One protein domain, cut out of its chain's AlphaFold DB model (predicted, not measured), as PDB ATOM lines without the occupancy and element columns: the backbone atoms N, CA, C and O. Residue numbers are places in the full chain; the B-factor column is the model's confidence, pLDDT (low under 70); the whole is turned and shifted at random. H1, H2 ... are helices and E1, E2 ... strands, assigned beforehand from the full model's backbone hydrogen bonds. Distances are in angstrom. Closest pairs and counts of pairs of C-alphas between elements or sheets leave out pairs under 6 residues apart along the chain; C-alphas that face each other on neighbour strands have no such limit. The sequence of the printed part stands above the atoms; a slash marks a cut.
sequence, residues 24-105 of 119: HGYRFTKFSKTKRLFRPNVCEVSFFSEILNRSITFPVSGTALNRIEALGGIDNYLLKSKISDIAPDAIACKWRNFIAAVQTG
ATOM      1  N   HIS A  24     -30.808 -58.021  44.050       89.94
ATOM      2  CA  HIS A  24     -30.906 -59.470  44.005       89.94
ATOM      3  C   HIS A  24     -31.664 -59.849  42.746       89.94
ATOM      4  O   HIS A  24     -32.717 -59.286  42.454       89.94
ATOM      5  N   GLY A  25     -31.147 -60.819  42.009       92.50
ATOM      6  CA  GLY A  25     -31.864 -61.338  40.863       92.50
ATOM      7  C   GLY A  25     -31.343 -62.690  40.433       92.50
ATOM      8  O   GLY A  25     -30.712 -63.425  41.199       92.50
ATOM      9  N   TYR A  26     -31.640 -63.019  39.187       95.06
ATOM     10  CA  TYR A  26     -31.323 -64.310  38.614       95.06
ATOM     11  C   TYR A  26     -30.615 -64.127  37.281       95.06
ATOM     12  O   TYR A  26     -30.931 -63.224  36.511       95.06
ATOM     13  N   ARG A  27     -29.662 -65.010  37.006       93.00
ATOM     14  CA  ARG A  27     -29.154 -65.242  35.659       93.00
ATOM     15  C   ARG A  27     -29.961 -66.388  35.064       93.00
ATOM     16  O   ARG A  27     -30.031 -67.456  35.672       93.00
ATOM     17  N   PHE A  28     -30.542 -66.157  33.897       93.50
ATOM     18  CA  PHE A  28     -31.252 -67.177  33.136       93.50
ATOM     19  C   PHE A  28     -30.368 -67.665  31.989       93.50
ATOM     20  O   PHE A  28     -29.674 -66.877  31.345       93.50
ATOM     21  N   THR A  29     -30.384 -68.968  31.749       91.94
ATOM     22  CA  THR A  29     -29.898 -69.597  30.520       91.94
ATOM     23  C   THR A  29     -31.059 -70.359  29.883       91.94
ATOM     24  O   THR A  29     -32.148 -70.411  30.453       91.94
ATOM     25  N   LYS A  30     -30.838 -70.994  28.727       93.94
ATOM     26  CA  LYS A  30     -31.860 -71.832  28.081       93.94
ATOM     27  C   LYS A  30     -32.394 -72.954  28.990       93.94
ATOM     28  O   LYS A  30     -33.524 -73.384  28.802       93.94
ATOM     29  N   PHE A  31     -31.608 -73.401  29.973       94.94
ATOM     30  CA  PHE A  31     -31.932 -74.575  30.790       94.94
ATOM     31  C   PHE A  31     -31.889 -74.331  32.304       94.94
ATOM     32  O   PHE A  31     -32.305 -75.196  33.067       94.94
ATOM     33  N   SER A  32     -31.372 -73.190  32.776       93.50
ATOM     34  CA  SER A  32     -31.142 -72.982  34.210       93.50
ATOM     35  C   SER A  32     -31.374 -71.552  34.686       93.50
ATOM     36  O   SER A  32     -31.193 -70.577  33.954       93.50
ATOM     37  N   LYS A  33     -31.756 -71.447  35.964       95.75
ATOM     38  CA  LYS A  33     -31.952 -70.200  36.706       95.75
ATOM     39  C   LYS A  33     -31.040 -70.198  37.929       95.75
ATOM     40  O   LYS A  33     -31.246 -70.979  38.854       95.75
ATOM     41  N   THR A  34     -30.070 -69.289  37.969       95.50
ATOM     42  CA  THR A  34     -29.098 -69.197  39.072       95.50
ATOM     43  C   THR A  34     -29.240 -67.866  39.800       95.50
ATOM     44  O   THR A  34     -29.336 -66.820  39.159       95.50
ATOM     45  N   LYS A  35     -29.240 -67.879  41.139       92.81
ATOM     46  CA  LYS A  35     -29.242 -66.653  41.957       92.81
ATOM     47  C   LYS A  35     -27.961 -65.847  41.709       92.81
ATOM     48  O   LYS A  35     -26.872 -66.416  41.671       92.81
ATOM     49  N   ARG A  36     -28.084 -64.527  41.560       90.06
ATOM     50  CA  ARG A  36     -26.955 -63.600  41.385       90.06
ATOM     51  C   ARG A  36     -27.198 -62.301  42.148       90.06
ATOM     52  O   ARG A  36     -28.329 -61.834  42.267       90.06
ATOM     53  N   LEU A  37     -26.106 -61.708  42.623       88.31
ATOM     54  CA  LEU A  37     -26.077 -60.368  43.200       88.31
ATOM     55  C   LEU A  37     -25.510 -59.381  42.177       88.31
ATOM     56  O   LEU A  37     -24.434 -59.619  41.622       88.31
ATOM     57  N   PHE A  38     -26.216 -58.276  41.947       88.25
ATOM     58  CA  PHE A  38     -25.743 -57.158  41.132       88.25
ATOM     59  C   PHE A  38     -25.264 -56.055  42.069       88.25
ATOM     60  O   PHE A  38     -26.040 -55.505  42.850       88.25
ATOM     61  N   ARG A  39     -23.959 -55.784  42.036       86.88
ATOM     62  CA  ARG A  39     -23.316 -54.782  42.884       86.88
ATOM     63  C   ARG A  39     -23.025 -53.534  42.045       86.88
ATOM     64  O   ARG A  39     -22.597 -53.708  40.903       86.88
ATOM     65  N   PRO A  40     -23.224 -52.321  42.583       87.88
ATOM     66  CA  PRO A  40     -22.731 -51.105  41.951       87.88
ATOM     67  C   PRO A  40     -21.208 -51.145  41.800       87.88
ATOM     68  O   PRO A  40     -20.511 -51.797  42.587       87.88
ATOM     69  N   ASN A  41     -20.706 -50.447  40.781       87.69
ATOM     70  CA  ASN A  41     -19.275 -50.251  40.586       87.69
ATOM     71  C   ASN A  41     -18.796 -49.165  41.552       87.69
ATOM     72  O   ASN A  41     -19.187 -48.010  41.397       87.69
ATOM     73  N   VAL A  42     -18.007 -49.548  42.554       87.94
ATOM     74  CA  VAL A  42     -17.546 -48.654  43.621       87.94
ATOM     75  C   VAL A  42     -16.029 -48.603  43.625       87.94
ATOM     76  O   VAL A  42     -15.378 -49.647  43.672       87.94
ATOM     77  N   CYS A  43     -15.499 -47.385  43.619       88.62
ATOM     78  CA  CYS A  43     -14.073 -47.089  43.596       88.62
ATOM     79  C   CYS A  43     -13.703 -46.216  44.801       88.62
ATOM     80  O   CYS A  43     -14.505 -45.395  45.240       88.62
ATOM     81  N   GLU A  44     -12.492 -46.374  45.330       89.88
ATOM     82  CA  GLU A  44     -11.956 -45.459  46.341       89.88
ATOM     83  C   GLU A  44     -11.446 -44.189  45.654       89.88
ATOM     84  O   GLU A  44     -10.573 -44.258  44.790       89.88
ATOM     85  N   VAL A  45     -12.010 -43.036  46.017       90.38
ATOM     86  CA  VAL A  45     -11.679 -41.733  45.425       90.38
ATOM     87  C   VAL A  45     -11.411 -40.721  46.532       90.38
ATOM     88  O   VAL A  45     -12.112 -40.698  47.549       90.38
ATOM     89  N   SER A  46     -10.385 -39.891  46.340       91.31
ATOM     90  CA  SER A  46     -10.072 -38.756  47.204       91.31
ATOM     91  C   SER A  46     -10.709 -37.466  46.684       91.31
ATOM     92  O   SER A  46     -10.557 -37.107  45.521       91.31
ATOM     93  N   PHE A  47     -11.381 -36.733  47.568       90.75
ATOM     94  CA  PHE A  47     -11.920 -35.398  47.318       90.75
ATOM     95  C   PHE A  47     -11.274 -34.396  48.262       90.75
ATOM     96  O   PHE A  47     -10.993 -34.716  49.416       90.75
ATOM     97  N   PHE A  48     -11.078 -33.171  47.796       89.81
ATOM     98  CA  PHE A  48     -10.722 -32.054  48.660       89.81
ATOM     99  C   PHE A  48     -11.998 -31.330  49.101       89.81
ATOM    100  O   PHE A  48     -12.856 -31.040  48.270       89.81
ATOM    101  N   SER A  49     -12.140 -31.085  50.404       87.69
ATOM    102  CA  SER A  49     -13.232 -30.283  50.965       87.69
ATOM    103  C   SER A  49     -12.696 -28.897  51.294       87.69
ATOM    104  O   SER A  49     -11.773 -28.773  52.103       87.69
ATOM    105  N   GLU A  50     -13.283 -27.874  50.677       86.00
ATOM    106  CA  GLU A  50     -12.922 -26.470  50.899       86.00
ATOM    107  C   GLU A  50     -13.349 -26.018  52.290       86.00
ATOM    108  O   GLU A  50     -12.603 -25.340  52.989       86.00
ATOM    109  N   ILE A  51     -14.525 -26.462  52.740       85.56
ATOM    110  CA  ILE A  51     -15.043 -26.096  54.058       85.56
ATOM    111  C   ILE A  51     -14.104 -26.629  55.142       85.56
ATOM    112  O   ILE A  51     -13.806 -25.932  56.104       85.56
ATOM    113  N   LEU A  52     -13.601 -27.855  54.987       81.12
ATOM    114  CA  LEU A  52     -12.760 -28.512  55.988       81.12
ATOM    115  C   LEU A  52     -11.257 -28.292  55.788       81.12
ATOM    116  O   LEU A  52     -10.485 -28.717  56.650       81.12
ATOM    117  N   ASN A  53     -10.841 -27.697  54.665       86.81
ATOM    118  CA  ASN A  53      -9.446 -27.579  54.229       86.81
ATOM    119  C   ASN A  53      -8.655 -28.895  54.335       86.81
ATOM    120  O   ASN A  53      -7.501 -28.920  54.763       86.81
ATOM    121  N   ARG A  54      -9.284 -30.022  53.983       87.69
ATOM    122  CA  ARG A  54      -8.645 -31.345  54.055       87.69
ATOM    123  C   ARG A  54      -9.099 -32.263  52.932       87.69
ATOM    124  O   ARG A  54     -10.237 -32.185  52.467       87.69
ATOM    125  N   SER A  55      -8.218 -33.183  52.553       89.62
ATOM    126  CA  SER A  55      -8.544 -34.266  51.635       89.62
ATOM    127  C   SER A  55      -9.197 -35.432  52.366       89.62
ATOM    128  O   SER A  55      -8.875 -35.756  53.512       89.62
ATOM    129  N   ILE A  56     -10.162 -36.050  51.699       86.62
ATOM    130  CA  ILE A  56     -10.930 -37.164  52.217       86.62
ATOM    131  C   ILE A  56     -10.988 -38.245  51.154       86.62
ATOM    132  O   ILE A  56     -11.428 -37.984  50.041       86.62
ATOM    133  N   THR A  57     -10.737 -39.483  51.556       88.31
ATOM    134  CA  THR A  57     -11.062 -40.678  50.784       88.31
ATOM    135  C   THR A  57     -12.407 -41.301  51.161       88.31
ATOM    136  O   THR A  57     -12.707 -41.531  52.334       88.31
ATOM    137  N   PHE A  58     -13.204 -41.629  50.143       85.38
ATOM    138  CA  PHE A  58     -14.426 -42.415  50.284       85.38
ATOM    139  C   PHE A  58     -14.555 -43.459  49.168       85.38
ATOM    140  O   PHE A  58     -14.129 -43.208  48.040       85.38
ATOM    141  N   PRO A  59     -15.215 -44.595  49.437       87.44
ATOM    142  CA  PRO A  59     -15.775 -45.431  48.386       87.44
ATOM    143  C   PRO A  59     -16.975 -44.721  47.739       87.44
ATOM    144  O   PRO A  59     -17.953 -44.379  48.413       87.44
ATOM    145  N   VAL A  60     -16.909 -44.499  46.427       89.38
ATOM    146  CA  VAL A  60     -17.930 -43.783  45.650       89.38
ATOM    147  C   VAL A  60     -18.325 -44.594  44.421       89.38
ATOM    148  O   VAL A  60     -17.477 -45.224  43.786       89.38
ATOM    149  N   SER A  61     -19.620 -44.612  44.095       91.19
ATOM    150  CA  SER A  61     -20.095 -45.233  42.855       91.19
ATOM    151  C   SER A  61     -19.990 -44.307  41.641       91.19
ATOM    152  O   SER A  61     -19.958 -43.084  41.772       91.19
ATOM    153  N   GLY A  62     -19.979 -44.878  40.436       91.12
ATOM    154  CA  GLY A  62     -19.902 -44.091  39.197       91.12
ATOM    155  C   GLY A  62     -21.028 -43.058  39.040       91.12
ATOM    156  O   GLY A  62     -20.781 -41.931  38.624       91.12
ATOM    157  N   THR A  63     -22.264 -43.389  39.425       91.56
ATOM    158  CA  THR A  63     -23.379 -42.424  39.354       91.56
ATOM    159  C   THR A  63     -23.275 -41.340  40.419       91.56
ATOM    160  O   THR A  63     -23.659 -40.194  40.172       91.56
ATOM    161  N   ALA A  64     -22.731 -41.676  41.590       91.12
ATOM    162  CA  ALA A  64     -22.438 -40.703  42.627       91.12
ATOM    163  C   ALA A  64     -21.350 -39.717  42.188       91.12
ATOM    164  O   ALA A  64     -21.542 -38.520  42.386       91.12
ATOM    165  N   LEU A  65     -20.283 -40.186  41.531       92.00
ATOM    166  CA  LEU A  65     -19.242 -39.323  40.956       92.00
ATOM    167  C   LEU A  65     -19.838 -38.282  40.002       92.00
ATOM    168  O   LEU A  65     -19.681 -37.086  40.237       92.00
ATOM    169  N   ASN A  66     -20.635 -38.720  39.024       92.75
ATOM    170  CA  ASN A  66     -21.272 -37.812  38.064       92.75
ATOM    171  C   ASN A  66     -22.169 -36.764  38.751       92.75
ATOM    172  O   ASN A  66     -22.240 -35.611  38.331       92.75
ATOM    173  N   ARG A  67     -22.869 -37.145  39.829       92.62
ATOM    174  CA  ARG A  67     -23.692 -36.210  40.617       92.62
ATOM    175  C   ARG A  67     -22.856 -35.220  41.423       92.62
ATOM    176  O   ARG A  67     -23.275 -34.075  41.563       92.62
ATOM    177  N   ILE A  68     -21.732 -35.658  41.986       92.56
ATOM    178  CA  ILE A  68     -20.805 -34.788  42.720       92.56
ATOM    179  C   ILE A  68     -20.245 -33.722  41.773       92.56
ATOM    180  O   ILE A  68     -20.245 -32.542  42.119       92.56
ATOM    181  N   GLU A  69     -19.850 -34.118  40.564       91.94
ATOM    182  CA  GLU A  69     -19.376 -33.197  39.526       91.94
ATOM    183  C   GLU A  69     -20.473 -32.219  39.095       91.94
ATOM    184  O   GLU A  69     -20.257 -31.009  39.102       91.94
ATOM    185  N   ALA A  70     -21.685 -32.714  38.825       93.06
ATOM    186  CA  ALA A  70     -22.817 -31.872  38.433       93.06
ATOM    187  C   ALA A  70     -23.232 -30.853  39.512       93.06
ATOM    188  O   ALA A  70     -23.770 -29.795  39.195       93.06
ATOM    189  N   LEU A  71     -23.008 -31.165  40.793       91.50
ATOM    190  CA  LEU A  71     -23.286 -30.259  41.910       91.50
ATOM    191  C   LEU A  71     -22.108 -29.341  42.261       91.50
ATOM    192  O   LEU A  71     -22.268 -28.494  43.144       91.50
ATOM    193  N   GLY A  72     -20.966 -29.482  41.584       89.31
ATOM    194  CA  GLY A  72     -19.787 -28.651  41.803       89.31
ATOM    195  C   GLY A  72     -19.074 -28.963  43.117       89.31
ATOM    196  O   GLY A  72     -18.731 -28.042  43.852       89.31
ATOM    197  N   GLY A  73     -18.908 -30.243  43.454       89.31
ATOM    198  CA  GLY A  73     -18.057 -30.679  44.564       89.31
ATOM    199  C   GLY A  73     -18.766 -31.486  45.650       89.31
ATOM    200  O   GLY A  73     -19.997 -31.579  45.720       89.31
ATOM    201  N   ILE A  74     -17.960 -32.107  46.515       88.19
ATOM    202  CA  ILE A  74     -18.451 -33.047  47.529       88.19
ATOM    203  C   ILE A  74     -19.232 -32.352  48.647       88.19
ATOM    204  O   ILE A  74     -20.250 -32.874  49.096       88.19
ATOM    205  N   ASP A  75     -18.810 -31.156  49.045       87.56
ATOM    206  CA  ASP A  75     -19.462 -30.389  50.107       87.56
ATOM    207  C   ASP A  75     -20.887 -29.996  49.688       87.56
ATOM    208  O   ASP A  75     -21.863 -30.260  50.399       87.56
ATOM    209  N   ASN A  76     -21.022 -29.487  48.460       89.62
ATOM    210  CA  ASN A  76     -22.310 -29.172  47.844       89.62
ATOM    211  C   ASN A  76     -23.197 -30.411  47.698       89.62
ATOM    212  O   ASN A  76     -24.407 -30.345  47.937       89.62
ATOM    213  N   TYR A  77     -22.610 -31.553  47.339       90.62
ATOM    214  CA  TYR A  77     -23.329 -32.819  47.256       90.62
ATOM    215  C   TYR A  77     -23.844 -33.286  48.624       90.62
ATOM    216  O   TYR A  77     -25.005 -33.685  48.739       90.62
ATOM    217  N   LEU A  78     -23.026 -33.232  49.676       87.19
ATOM    218  CA  LEU A  78     -23.400 -33.701  51.016       87.19
ATOM    219  C   LEU A  78     -24.531 -32.866  51.630       87.19
ATOM    220  O   LEU A  78     -25.416 -33.425  52.284       87.19
ATOM    221  N   LEU A  79     -24.539 -31.556  51.372       86.44
ATOM    222  CA  LEU A  79     -25.631 -30.654  51.750       86.44
ATOM    223  C   LEU A  79     -26.895 -30.911  50.909       86.44
ATOM    224  O   LEU A  79     -27.991 -31.022  51.455       86.44
ATOM    225  N   LYS A  80     -26.703 -31.044  49.588       86.94
ATOM    226  CA  LYS A  80     -27.685 -31.342  48.523       86.94
ATOM    227  C   LYS A  80     -28.531 -32.599  48.763       86.94
ATOM    228  O   LYS A  80     -29.747 -32.634  48.579       86.94
ATOM    229  N   SER A  81     -27.826 -33.682  49.058       85.88
ATOM    230  CA  SER A  81     -28.334 -35.052  48.965       85.88
ATOM    231  C   SER A  81     -29.273 -35.424  50.112       85.88
ATOM    232  O   SER A  81     -29.346 -34.750  51.139       85.88
ATOM    233  N   LYS A  82     -30.020 -36.519  49.953       82.12
ATOM    234  CA  LYS A  82     -30.793 -37.112  51.050       82.12
ATOM    235  C   LYS A  82     -29.928 -38.112  51.809       82.12
ATOM    236  O   LYS A  82     -29.063 -38.765  51.234       82.12
ATOM    237  N   ILE A  83     -30.234 -38.308  53.092       78.88
ATOM    238  CA  ILE A  83     -29.563 -39.317  53.933       78.88
ATOM    239  C   ILE A  83     -29.734 -40.728  53.350       78.88
ATOM    240  O   ILE A  83     -28.869 -41.563  53.543       78.88
ATOM    241  N   SER A  84     -30.813 -40.991  52.605       76.75
ATOM    242  CA  SER A  84     -31.045 -42.267  51.915       76.75
ATOM    243  C   SER A  84     -30.092 -42.547  50.754       76.75
ATOM    244  O   SER A  84     -29.929 -43.704  50.367       76.75
ATOM    245  N   ASP A  85     -29.535 -41.493  50.154       77.06
ATOM    246  CA  ASP A  85     -28.688 -41.587  48.962       77.06
ATOM    247  C   ASP A  85     -27.224 -41.813  49.355       77.06
ATOM    248  O   ASP A  85     -26.439 -42.411  48.613       77.06
ATOM    249  N   ILE A  86     -26.884 -41.361  50.559       78.06
ATOM    250  CA  ILE A  86     -25.666 -41.693  51.277       78.06
ATOM    251  C   ILE A  86     -25.910 -43.082  51.891       78.06
ATOM    252  O   ILE A  86     -26.927 -43.310  52.541       78.06
ATOM    253  N   ALA A  87     -25.031 -44.059  51.647       70.00
ATOM    254  CA  ALA A  87     -25.195 -45.385  52.249       70.00
ATOM    255  C   ALA A  87     -25.167 -45.263  53.792       70.00
ATOM    256  O   ALA A  87     -24.769 -44.210  54.298       70.00
ATOM    257  N   PRO A  88     -25.549 -46.299  54.573       65.62
ATOM    258  CA  PRO A  88     -25.501 -46.260  56.038       65.62
ATOM    259  C   PRO A  88     -24.048 -46.318  56.531       65.62
ATOM    260  O   PRO A  88     -23.600 -47.274  57.165       65.62
ATOM    261  N   ASP A  89     -23.290 -45.291  56.182       65.31
ATOM    262  CA  ASP A  89     -21.914 -45.089  56.541       65.31
ATOM    263  C   ASP A  89     -21.858 -43.898  57.483       65.31
ATOM    264  O   ASP A  89     -22.180 -42.756  57.138       65.31
ATOM    265  N   ALA A  90     -21.472 -44.204  58.719       61.75
ATOM    266  CA  ALA A  90     -21.456 -43.244  59.809       61.75
ATOM    267  C   ALA A  90     -20.540 -42.052  59.501       61.75
ATOM    268  O   ALA A  90     -20.795 -40.955  59.982       61.75
ATOM    269  N   ILE A  91     -19.502 -42.245  58.678       68.56
ATOM    270  CA  ILE A  91     -18.517 -41.211  58.345       68.56
ATOM    271  C   ILE A  91     -19.138 -40.145  57.435       68.56
ATOM    272  O   ILE A  91     -19.127 -38.970  57.794       68.56
ATOM    273  N   ALA A  92     -19.748 -40.540  56.314       70.75
ATOM    274  CA  ALA A  92     -20.379 -39.598  55.387       70.75
ATOM    275  C   ALA A  92     -21.549 -38.842  56.049       70.75
ATOM    276  O   ALA A  92     -21.658 -37.623  55.909       70.75
ATOM    277  N   CYS A  93     -22.364 -39.530  56.859       68.69
ATOM    278  CA  CYS A  93     -23.439 -38.891  57.629       68.69
ATOM    279  C   CYS A  93     -22.905 -37.928  58.701       68.69
ATOM    280  O   CYS A  93     -23.403 -36.808  58.831       68.69
ATOM    281  N   LYS A  94     -21.867 -38.328  59.451       75.19
ATOM    282  CA  LYS A  94     -21.211 -37.467  60.450       75.19
ATOM    283  C   LYS A  94     -20.709 -36.182  59.805       75.19
ATOM    284  O   LYS A  94     -20.810 -35.115  60.401       75.19
ATOM    285  N   TRP A  95     -20.168 -36.279  58.601       76.44
ATOM    286  CA  TRP A  95     -19.538 -35.142  57.948       76.44
ATOM    287  C   TRP A  95     -20.517 -34.220  57.261       76.44
ATOM    288  O   TRP A  95     -20.347 -33.014  57.368       76.44
ATOM    289  N   ARG A  96     -21.585 -34.753  56.670       79.94
ATOM    290  CA  ARG A  96     -22.740 -33.942  56.282       79.94
ATOM    291  C   ARG A  96     -23.215 -33.078  57.454       79.94
ATOM    292  O   ARG A  96     -23.359 -31.871  57.300       79.94
ATOM    293  N   ASN A  97     -23.439 -33.691  58.621       78.25
ATOM    294  CA  ASN A  97     -23.911 -32.964  59.803       78.25
ATOM    295  C   ASN A  97     -22.891 -31.922  60.270       78.25
ATOM    296  O   ASN A  97     -23.272 -30.821  60.651       78.25
ATOM    297  N   PHE A  98     -21.601 -32.252  60.207       81.19
ATOM    298  CA  PHE A  98     -20.533 -31.321  60.547       81.19
ATOM    299  C   PHE A  98     -20.501 -30.116  59.597       81.19
ATOM    300  O   PHE A  98     -20.468 -28.983  60.062       81.19
ATOM    301  N   ILE A  99     -20.581 -30.342  58.285       81.75
ATOM    302  CA  ILE A  99     -20.612 -29.273  57.279       81.75
ATOM    303  C   ILE A  99     -21.850 -28.388  57.479       81.75
ATOM    304  O   ILE A  99     -21.734 -27.166  57.510       81.75
ATOM    305  N   ALA A 100     -23.021 -28.983  57.725       80.06
ATOM    306  CA  ALA A 100     -24.237 -28.228  58.034       80.06
ATOM    307  C   ALA A 100     -24.098 -27.374  59.314       80.06
ATOM    308  O   ALA A 100     -24.568 -26.236  59.360       80.06
ATOM    309  N   ALA A 101     -23.421 -27.893  60.344       80.38
ATOM    310  CA  ALA A 101     -23.138 -27.166  61.584       80.38
ATOM    311  C   ALA A 101     -22.138 -26.010  61.387       80.38
ATOM    312  O   ALA A 101     -22.244 -24.970  62.036       80.38
ATOM    313  N   VAL A 102     -21.182 -26.162  60.469       79.50
ATOM    314  CA  VAL A 102     -20.254 -25.091  60.082       79.50
ATOM    315  C   VAL A 102     -20.994 -23.991  59.316       79.50
ATOM    316  O   VAL A 102     -20.841 -22.818  59.645       79.50
ATOM    317  N   GLN A 103     -21.858 -24.347  58.355       74.94
ATOM    318  CA  GLN A 103     -22.633 -23.374  57.569       74.94
ATOM    319  C   GLN A 103     -23.581 -22.531  58.433       74.94
ATOM    320  O   GLN A 103     -23.786 -21.350  58.172       74.94
ATOM    321  N   THR A 104     -24.160 -23.145  59.467       78.25
ATOM    322  CA  THR A 104     -25.049 -22.478  60.435       78.25
ATOM    323  C   THR A 104     -24.294 -21.613  61.451       78.25
ATOM    324  O   THR A 104     -24.921 -20.961  62.281       78.25
ATOM    325  N   GLY A 105     -22.957 -21.574  61.390       66.88
ATOM    326  CA  GLY A 105     -22.113 -20.747  62.254       66.88
ATOM    327  C   GLY A 105     -21.904 -21.305  63.665       66.88
ATOM    328  O   GLY A 105     -21.263 -20.651  64.485       66.88
TER     329      GLY A 105
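What this domain is: This is residues 24 to 105 of the 119 residues of the protein "50S ribosomal protein L28" of Mitosporidium daphniae (UniProt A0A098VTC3). A two-strand hairpin, E1 and E2, reaches out like an arm from a body in which a second, longer hairpin, E3 and E4, lies beside three helices. In the body, H2 is set crosswise between H1 and H3, and E3 comes near H1 and H2. The printed part has 82 residues with four named strands and then three named helices, in the order E1, E2, E3, E4, H1, H2, H3; each hairpin is an antiparallel sheet of two strands, and the class is mixed, helices and strands. The whole is loose, with a radius of gyration of the C-alphas of 17.0 A, and it spans 63 by 19 by 18 A, the arm making much of the length.

Where its parts are: E1, residues 24 to 28, begins with C-alpha 24 at (-30.906, -59.470, 44.005) and is 13.3 A long. E2, residues 33 to 38, is 15.1 A long. E3, residues 42 to 49, is 20.2 A long and begins with C-alpha 42 at (-17.546, -48.654, 43.621). E4, residues 54 to 61, is 21.2 A long and bends by 51 degrees at residue 58. H1, residues 62 to 70, is 12.6 A long. H2, residues 74 to 80, is 9.4 A long. H3, residues 90 to 103, is 20.0 A long and ends with C-alpha 103 at (-22.633, -23.374, 57.569).

How they stand to each other: E1 and E2 form a hairpin, antiparallel at 137 degrees, with N 27 and O 34 within hydrogen-bond range at 2.8 A. E2 and E3 are apart, though a tight link of 3 residues joins them. E3 and E4 form a hairpin, antiparallel at 152 degrees, with N 47 and O 56 at 2.8 A and N 43 and O 60 at 2.9 A, both within hydrogen-bond range. The closest C-alphas of E3 and H1 are those of Val 42 and Gly 62, 6.8 A apart. Those of E3 and H2 are Ser 49 and Asp 75, 6.3 A apart. H1 and H2 touch only at the corner by their link, about perpendicular at 86 degrees, with the C-alphas of Ile 68 and Tyr 77 closest at 5.6 A. H2 and H3 touch, about perpendicular at 80 degrees, with the C-alphas of Leu 78 and Arg 96 closest at 5.3 A. H1 and H3 are apart. E4 and H3 are only just apart, at 8.3 A. In H1, H2 and H3 every O i to N i+4 pair is within hydrogen-bond range.

The domain as a whole: The C-alphas farthest apart, those of Phe 31 and Gly 105, are 63.1 A apart. The printed part has no cut. No link is long; that from H2 to H3, 9 residues, is short but not tight. Mean pLDDT of the printed part is 85.5, with residues 88 to 91, 93 and 105 under 70.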